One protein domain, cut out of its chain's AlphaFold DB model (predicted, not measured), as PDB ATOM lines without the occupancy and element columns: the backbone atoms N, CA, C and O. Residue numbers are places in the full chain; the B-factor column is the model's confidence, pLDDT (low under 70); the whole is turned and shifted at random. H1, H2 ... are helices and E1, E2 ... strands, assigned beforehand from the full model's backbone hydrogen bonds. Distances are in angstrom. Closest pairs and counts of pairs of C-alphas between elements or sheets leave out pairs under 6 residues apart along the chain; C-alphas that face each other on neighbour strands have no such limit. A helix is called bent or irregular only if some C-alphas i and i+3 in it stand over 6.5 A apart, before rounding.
ATOM      1  N   ILE A 226       4.757 -14.118 -15.381       92.31
ATOM      2  CA  ILE A 226       4.113 -15.435 -15.503       92.31
ATOM      3  C   ILE A 226       4.540 -16.320 -14.323       92.31
ATOM      4  O   ILE A 226       5.709 -16.341 -13.930       92.31
ATOM      5  N   LEU A 227       3.592 -17.042 -13.727       92.31
ATOM      6  CA  LEU A 227       3.852 -17.993 -12.651       92.31
ATOM      7  C   LEU A 227       4.744 -19.148 -13.146       92.31
ATOM      8  O   LEU A 227       4.463 -19.730 -14.195       92.31
ATOM      9  N   PRO A 228       5.789 -19.536 -12.387       91.88
ATOM     10  CA  PRO A 228       6.765 -20.544 -12.802       91.88
ATOM     11  C   PRO A 228       6.239 -21.980 -12.638       91.88
ATOM     12  O   PRO A 228       6.776 -22.779 -11.866       91.88
ATOM     13  N   THR A 229       5.170 -22.316 -13.360       91.69
ATOM     14  CA  THR A 229       4.540 -23.641 -13.351       91.69
ATOM     15  C   THR A 229       5.333 -24.664 -14.168       91.69
ATOM     16  O   THR A 229       6.229 -24.322 -14.944       91.69
ATOM     17  N   ALA A 230       4.997 -25.948 -14.016       90.38
ATOM     18  CA  ALA A 230       5.548 -27.005 -14.865       90.38
ATOM     19  C   ALA A 230       5.239 -26.765 -16.355       90.38
ATOM     20  O   ALA A 230       6.097 -27.008 -17.198       90.38
ATOM     21  N   LEU A 231       4.058 -26.218 -16.668       89.75
ATOM     22  CA  LEU A 231       3.673 -25.866 -18.033       89.75
ATOM     23  C   LEU A 231       4.601 -24.797 -18.626       89.75
ATOM     24  O   LEU A 231       5.134 -25.000 -19.715       89.75
ATOM     25  N   LEU A 232       4.880 -23.715 -17.885       90.31
ATOM     26  CA  LEU A 232       5.832 -22.690 -18.332       90.31
ATOM     27  C   LEU A 232       7.224 -23.289 -18.565       90.31
ATOM     28  O   LEU A 232       7.867 -22.985 -19.568       90.31
ATOM     29  N   LYS A 233       7.692 -24.154 -17.656       88.88
ATOM     30  CA  LYS A 233       8.989 -24.837 -17.796       88.88
ATOM     31  C   LYS A 233       9.036 -25.722 -19.041       88.88
ATOM     32  O   LYS A 233      10.048 -25.725 -19.729       88.88
ATOM     33  N   ASN A 234       7.952 -26.427 -19.358       86.44
ATOM     34  CA  ASN A 234       7.880 -27.269 -20.551       86.44
ATOM     35  C   ASN A 234       7.930 -26.431 -21.835       86.44
ATOM     36  O   ASN A 234       8.748 -26.731 -22.700       86.44
ATOM     37  N   ILE A 235       7.136 -25.357 -21.925       85.44
ATOM     38  CA  ILE A 235       7.075 -24.479 -23.111       85.44
ATOM     39  C   ILE A 235       8.388 -23.703 -23.309       85.44
ATOM     40  O   ILE A 235       8.823 -23.491 -24.433       85.44
ATOM     41  N   SER A 236       9.053 -23.306 -22.220       83.31
ATOM     42  CA  SER A 236      10.358 -22.627 -22.278       83.31
ATOM     43  C   SER A 236      11.548 -23.577 -22.467       83.31
ATOM     44  O   SER A 236      12.655 -23.115 -22.748       83.31
ATOM     45  N   SER A 237      11.355 -24.893 -22.327       78.88
ATOM     46  CA  SER A 237      12.421 -25.877 -22.525       78.88
ATOM     47  C   SER A 237      12.654 -26.178 -24.006       78.88
ATOM     48  O   SER A 237      11.718 -26.310 -24.793       78.88
ATOM     49  N   SER A 238      13.917 -26.396 -24.383       65.00
ATOM     50  CA  SER A 238      14.288 -26.832 -25.736       65.00
ATOM     51  C   SER A 238      13.674 -28.185 -26.122       65.00
ATOM     52  O   SER A 238      13.445 -28.436 -27.302       65.00
ATOM     53  N   THR A 239      13.366 -29.042 -25.143       60.69
ATOM     54  CA  THR A 239      12.677 -30.327 -25.335       60.69
ATOM     55  C   THR A 239      11.185 -30.184 -25.620       60.69
ATOM     56  O   THR A 239      10.648 -30.981 -26.384       60.69
ATOM     57  N   GLY A 240      10.518 -29.164 -25.067       55.78
ATOM     58  CA  GLY A 240       9.129 -28.847 -25.412       55.78
ATOM     59  C   GLY A 240       8.994 -28.507 -26.895       55.78
ATOM     60  O   GLY A 240       8.141 -29.064 -27.578       55.78
ATOM     61  N   ASN A 241       9.921 -27.708 -27.429       52.59
ATOM     62  CA  ASN A 241       9.914 -27.297 -28.837       52.59
ATOM     63  C   ASN A 241       9.922 -28.465 -29.839       52.59
ATOM     64  O   ASN A 241       9.405 -28.297 -30.936       52.59
ATOM     65  N   VAL A 242      10.464 -29.638 -29.484       51.00
ATOM     66  CA  VAL A 242      10.506 -30.820 -30.371       51.00
ATOM     67  C   VAL A 242       9.184 -31.599 -30.363       51.00
ATOM     68  O   VAL A 242       8.776 -32.118 -31.398       51.00
ATOM     69  N   VAL A 243       8.483 -31.658 -29.224       51.59
ATOM     70  CA  VAL A 243       7.192 -32.367 -29.096       51.59
ATOM     71  C   VAL A 243       6.056 -31.595 -29.781       51.59
ATOM     72  O   VAL A 243       5.134 -32.206 -30.313       51.59
ATOM     73  N   TYR A 244       6.149 -30.264 -29.834       54.44
ATOM     74  CA  TYR A 244       5.126 -29.388 -30.416       54.44
ATOM     75  C   TYR A 244       5.366 -29.020 -31.896       54.44
ATOM     76  O   TYR A 244       4.623 -28.208 -32.440       54.44
ATOM     77  N   MET A 245       6.375 -29.592 -32.573       54.06
ATOM     78  CA  MET A 245       6.800 -29.129 -33.911       54.06
ATOM     79  C   MET A 245       5.778 -29.311 -35.042       54.06
ATOM     80  O   MET A 245       5.884 -28.606 -36.039       54.06
ATOM     81  N   ASN A 246       4.802 -30.215 -34.917       56.75
ATOM     82  CA  ASN A 246       3.940 -30.570 -36.053       56.75
ATOM     83  C   ASN A 246       2.468 -30.173 -35.910       56.75
ATOM     84  O   ASN A 246       1.741 -30.309 -36.890       56.75
ATOM     85  N   GLN A 247       2.015 -29.696 -34.744       68.00
ATOM     86  CA  GLN A 247       0.646 -29.196 -34.582       68.00
ATOM     87  C   GLN A 247       0.576 -28.000 -33.626       68.00
ATOM     88  O   GLN A 247       1.260 -27.999 -32.597       68.00
ATOM     89  N   PRO A 248      -0.246 -26.982 -33.940       74.56
ATOM     90  CA  PRO A 248      -0.488 -25.873 -33.032       74.56
ATOM     91  C   PRO A 248      -1.204 -26.375 -31.774       74.56
ATOM     92  O   PRO A 248      -2.096 -27.215 -31.849       74.56
ATOM     93  N   HIS A 249      -0.802 -25.853 -30.618       81.50
ATOM     94  CA  HIS A 249      -1.432 -26.132 -29.331       81.50
ATOM     95  C   HIS A 249      -1.892 -24.818 -28.715       81.50
ATOM     96  O   HIS A 249      -1.195 -23.806 -28.819       81.50
ATOM     97  N   PHE A 250      -3.044 -24.852 -28.055       86.12
ATOM     98  CA  PHE A 250      -3.664 -23.680 -27.456       86.12
ATOM     99  C   PHE A 250      -3.819 -23.857 -25.942       86.12
ATOM    100  O   PHE A 250      -3.744 -24.960 -25.393       86.12
ATOM    101  N   GLY A 251      -3.981 -22.737 -25.252       90.69
ATOM    102  CA  GLY A 251      -4.164 -22.663 -23.812       90.69
ATOM    103  C   GLY A 251      -4.760 -21.315 -23.444       90.69
ATOM    104  O   GLY A 251      -5.105 -20.533 -24.322       90.69
ATOM    105  N   TYR A 252      -4.896 -21.056 -22.152       93.31
ATOM    106  CA  TYR A 252      -5.428 -19.798 -21.650       93.31
ATOM    107  C   TYR A 252      -4.457 -19.139 -20.679       93.31
ATOM    108  O   TYR A 252      -3.735 -19.802 -19.930       93.31
ATOM    109  N   CYS A 253      -4.505 -17.813 -20.635       94.00
ATOM    110  CA  CYS A 253      -3.849 -17.007 -19.620       94.00
ATOM    111  C   CYS A 253      -4.895 -16.574 -18.591       94.00
ATOM    112  O   CYS A 253      -5.818 -15.829 -18.919       94.00
ATOM    113  N   GLY A 254      -4.752 -17.023 -17.346       92.50
ATOM    114  CA  GLY A 254      -5.635 -16.662 -16.237       92.50
ATOM    115  C   GLY A 254      -4.910 -15.969 -15.090       92.50
ATOM    116  O   GLY A 254      -3.689 -15.823 -15.094       92.50
ATOM    117  N   LEU A 255      -5.671 -15.553 -14.084       90.69
ATOM    118  CA  LEU A 255      -5.147 -15.079 -12.805       90.69
ATOM    119  C   LEU A 255      -5.412 -16.116 -11.719       90.69
ATOM    120  O   LEU A 255      -6.505 -16.676 -11.633       90.69
ATOM    121  N   ASP A 256      -4.420 -16.359 -10.869       83.75
ATOM    122  CA  ASP A 256      -4.613 -17.203  -9.694       83.75
ATOM    123  C   ASP A 256      -5.397 -16.443  -8.609       83.75
ATOM    124  O   ASP A 256      -5.249 -15.231  -8.435       83.75
ATOM    125  N   ARG A 257      -6.203 -17.165  -7.824       76.38
ATOM    126  CA  ARG A 257      -7.002 -16.604  -6.721       76.38
ATOM    127  C   ARG A 257      -6.137 -15.944  -5.646       76.38
ATOM    128  O   ARG A 257      -6.629 -15.082  -4.923       76.38
ATOM    129  N   MET A 258      -4.871 -16.349  -5.533       73.81
ATOM    130  CA  MET A 258      -3.923 -15.824  -4.546       73.81
ATOM    131  C   MET A 258      -2.974 -14.757  -5.106       73.81
ATOM    132  O   MET A 258      -2.308 -14.066  -4.335       73.81
ATOM    133  N   SER A 259      -2.889 -14.605  -6.428       71.38
ATOM    134  CA  SER A 259      -1.911 -13.746  -7.100       71.38
ATOM    135  C   SER A 259      -2.602 -12.883  -8.153       71.38
ATOM    136  O   SER A 259      -2.849 -13.326  -9.272       71.38
ATOM    137  N   THR A 260      -2.847 -11.616  -7.823       73.00
ATOM    138  CA  THR A 260      -3.546 -10.668  -8.709       73.00
ATOM    139  C   THR A 260      -2.669 -10.081  -9.818       73.00
ATOM    140  O   THR A 260      -3.202  -9.499 -10.754       73.00
ATOM    141  N   ASN A 261      -1.339 -10.225  -9.725       83.06
ATOM    142  CA  ASN A 261      -0.378  -9.531 -10.598       83.06
ATOM    143  C   ASN A 261       0.499 -10.485 -11.426       83.06
ATOM    144  O   ASN A 261       1.480 -10.050 -12.024       83.06
ATOM    145  N   LYS A 262       0.195 -11.788 -11.429       89.44
ATOM    146  CA  LYS A 262       0.924 -12.775 -12.234       89.44
ATOM    147  C   LYS A 262      -0.041 -13.645 -13.016       89.44
ATOM    148  O   LYS A 262      -1.059 -14.077 -12.481       89.44
ATOM    149  N   ILE A 263       0.333 -13.924 -14.255       92.81
ATOM    150  CA  ILE A 263      -0.409 -14.764 -15.184       92.81
ATOM    151  C   ILE A 263      -0.139 -16.235 -14.869       92.81
ATOM    152  O   ILE A 263       1.007 -16.659 -14.723       92.81
ATOM    153  N   LEU A 264      -1.204 -17.019 -14.793       93.19
ATOM    154  CA  LEU A 264      -1.191 -18.471 -14.769       93.19
ATOM    155  C   LEU A 264      -1.457 -18.991 -16.184       93.19
ATOM    156  O   LEU A 264      -2.458 -18.620 -16.791       93.19
ATOM    157  N   LEU A 265      -0.586 -19.863 -16.692       94.19
ATOM    158  CA  LEU A 265      -0.846 -20.597 -17.932       94.19
ATOM    159  C   LEU A 265      -1.718 -21.816 -17.628       94.19
ATOM    160  O   LEU A 265      -1.397 -22.588 -16.720       94.19
ATOM    161  N   ILE A 266      -2.788 -21.981 -18.395       93.00
ATOM    162  CA  ILE A 266      -3.826 -22.996 -18.212       93.00
ATOM    163  C   ILE A 266      -3.955 -23.786 -19.520       93.00
ATOM    164  O   ILE A 266      -3.895 -23.210 -20.605       93.00
ATOM    165  N   LEU A 267      -4.110 -25.106 -19.436       91.00
ATOM    166  CA  LEU A 267      -4.334 -25.947 -20.617       91.00
ATOM    167  C   LEU A 267      -5.760 -25.757 -21.153       91.00
ATOM    168  O   LEU A 267      -6.683 -25.546 -20.374       91.00
ATOM    169  N   GLU A 268      -5.953 -25.911 -22.464       87.12
ATOM    170  CA  GLU A 268      -7.271 -25.796 -23.117       87.12
ATOM    171  C   GLU A 268      -8.345 -26.690 -22.469       87.12
ATOM    172  O   GLU A 268      -9.478 -26.265 -22.272       87.12
ATOM    173  N   ASN A 269      -7.959 -27.902 -22.058       86.44
ATOM    174  CA  ASN A 269      -8.851 -28.897 -21.456       86.44
ATOM    175  C   ASN A 269      -8.892 -28.855 -19.916       86.44
ATOM    176  O   ASN A 269      -9.434 -29.769 -19.292       86.44
ATOM    177  N   ASP A 270      -8.278 -27.854 -19.279       89.12
ATOM    178  CA  ASP A 270      -8.297 -27.743 -17.821       89.12
ATOM    179  C   ASP A 270      -9.653 -27.180 -17.347       89.12
ATOM    180  O   ASP A 270     -10.007 -26.052 -17.704       89.12
ATOM    181  N   PRO A 271     -10.417 -27.900 -16.502       88.38
ATOM    182  CA  PRO A 271     -11.701 -27.412 -15.997       88.38
ATOM    183  C   PRO A 271     -11.585 -26.107 -15.195       88.38
ATOM    184  O   PRO A 271     -12.579 -25.395 -15.032       88.38
ATOM    185  N   GLN A 272     -10.392 -25.759 -14.694       86.75
ATOM    186  CA  GLN A 272     -10.166 -24.493 -13.999       86.75
ATOM    187  C   GLN A 272     -10.283 -23.275 -14.919       86.75
ATOM    188  O   GLN A 272     -10.568 -22.187 -14.413       86.75
ATOM    189  N   ALA A 273     -10.144 -23.434 -16.241       87.00
ATOM    190  CA  ALA A 273     -10.310 -22.338 -17.197       87.00
ATOM    191  C   ALA A 273     -11.688 -21.658 -17.066       87.00
ATOM    192  O   ALA A 273     -11.788 -20.440 -17.174       87.00
ATOM    193  N   CYS A 274     -12.736 -22.418 -16.728       84.75
ATOM    194  CA  CYS A 274     -14.092 -21.896 -16.522       84.75
ATOM    195  C   CYS A 274     -14.296 -21.188 -15.169       84.75
ATOM    196  O   CYS A 274     -15.316 -20.535 -14.960       84.75
ATOM    197  N   ALA A 275     -13.371 -21.360 -14.221       88.12
ATOM    198  CA  ALA A 275     -13.508 -20.884 -12.844       88.12
ATOM    199  C   ALA A 275     -12.540 -19.746 -12.485       88.12
ATOM    200  O   ALA A 275     -12.681 -19.145 -11.413       88.12
ATOM    201  N   LEU A 276     -11.546 -19.483 -13.334       89.38
ATOM    202  CA  LEU A 276     -10.527 -18.460 -13.129       89.38
ATOM    203  C   LEU A 276     -10.801 -17.228 -14.007       89.38
ATOM    204  O   LEU A 276     -11.358 -17.358 -15.096       89.38
ATOM    205  N   PRO A 277     -10.408 -16.018 -13.566       90.75
ATOM    206  CA  PRO A 277     -10.474 -14.838 -14.415       90.75
ATOM    207  C   PRO A 277      -9.457 -14.983 -15.549       90.75
ATOM    208  O   PRO A 277      -8.248 -14.959 -15.302       90.75
ATOM    209  N   LEU A 278      -9.944 -15.135 -16.779       92.19
ATOM    210  CA  LEU A 278      -9.108 -15.194 -17.974       92.19
ATOM    211  C   LEU A 278      -8.755 -13.784 -18.456       92.19
ATOM    212  O   LEU A 278      -9.591 -12.881 -18.469       92.19
ATOM    213  N   VAL A 279      -7.500 -13.607 -18.853       92.56
ATOM    214  CA  VAL A 279      -6.917 -12.337 -19.314       92.56
ATOM    215  C   VAL A 279      -6.290 -12.444 -20.703       92.56
ATOM    216  O   VAL A 279      -5.874 -11.432 -21.264       92.56
ATOM    217  N   GLY A 280      -6.228 -13.649 -21.272       92.31
ATOM    218  CA  GLY A 280      -5.687 -13.892 -22.603       92.31
ATOM    219  C   GLY A 280      -5.682 -15.371 -22.975       92.31
ATOM    220  O   GLY A 280      -6.275 -16.201 -22.280       92.31
ATOM    221  N   MET A 281      -4.983 -15.667 -24.064       91.75
ATOM    222  CA  MET A 281      -4.761 -17.001 -24.615       91.75
ATOM    223  C   MET A 281      -3.258 -17.263 -24.643       91.75
ATOM    224  O   MET A 281      -2.544 -16.356 -25.127       91.75
TER     225      MET A 281
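What this domain is: This is residues 226 to 281 of the 281 residues of the protein "Hypothetical protein" of Adineta steineri (UniProt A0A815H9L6). Picture a small antiparallel sheet of three strands at one end of the domain, built on the hairpin E1 and E2 with the short strand E3 added on the free side of E1, and a loop of chain reaching out from it to the other end. That loop goes out through H1 and H2 and comes back through residues 244 to 250 into E1, while the short helix H3 sits on the link from E2 to E3 and grazes the sheet. The printed part has 56 residues, with three named helices and three named strands in the order H1, H2, E1, E2, H3, E3; the sheet runs E2, E1, E3, antiparallel throughout, and the class is mixed, helices and strands. The whole is elongated, spanning 33 by 19 by 15 A, and is only just compact, close to loose, with a radius of gyration of the C-alphas of 11.9 A.

Where its parts are: Start at Ile 226 and go on to C-alpha 230 at (5.548, -27.005, -14.865), where H1 begins; it covers residues 230 to 236 and measures 9.9 A from first to last C-alpha. Three residues on you reach H2, residues 240 to 243, four residues long. Next look for C-alpha 251 at (-4.164, -22.663, -23.812), where E1 begins; it covers residues 251 to 256 and is 15.1 A long. E2 follows at residues 259 to 267, 18.4 A from first to last C-alpha, and it bends by 87 degrees at residue 262. H3 is residues 271 to 274; it is neither bent nor irregular, but only just: C-alphas 271 and 274 are 6.0 A apart. E3, residues 278 to 280, ends at C-alpha 280, (-5.687, -13.892, -22.603).

How they stand to each other: Begin with the sheet, where E1 is the inner strand and E2 and E3 are the edge strands. E1 and E2 form a hairpin, antiparallel with 150 degrees between their directions; find N 254 and O 264 at 2.8 A, and N 266 and O 252 at 2.8 A, within hydrogen-bond range. E1 and E3 are antiparallel at 131 degrees, with N 253 and O 280 at 2.9 A and N 279 and O 253 at 2.8 A, within the same range. E2, H3 and E3 make a split strand-helix-strand unit, two strands running the same way with a helix between them along the chain and E1 between them in the sheet; its crossover is right-handed. H3 is on the sheet but only grazes it, with residues 272 to 274; its closest C-alphas to E2 are those of Ala 273 and Ile 266, 6.6 A apart. H1 also only grazes the sheet, with residues 230 to 232, and its closest C-alphas to E2 are those of Leu 231 and Leu 265, 6.9 A apart. Moving outward, H2 is close to but not clearly touching H1, the closest C-alphas being those of Asn 234 and Gly 240 at 5.3 A. H2 is not on the sheet, and both H1 and H2 are apart from H3. In H1 every O i to N i+4 pair is within hydrogen-bond range; H2 and H3 are too short for such a pair, and each has its one O i to N i+3 pair within range.

The domain as a whole: The two C-alphas farthest apart are those of Asn 246, in the link from H2 to E1, and Met 258, between E1 and E2, at 35.7 A. The printed part has no cut and ends at Met 281, the chain's last residue; the C-alphas of Ile 226 and Met 281 are 12.8 A apart. No link is long: H2 to E1, with 7 residues, is short, and the others are tight. The mean pLDDT of the printed part is 82.1; residues 238 to 247 are under 70, and H2 has a mean of 53.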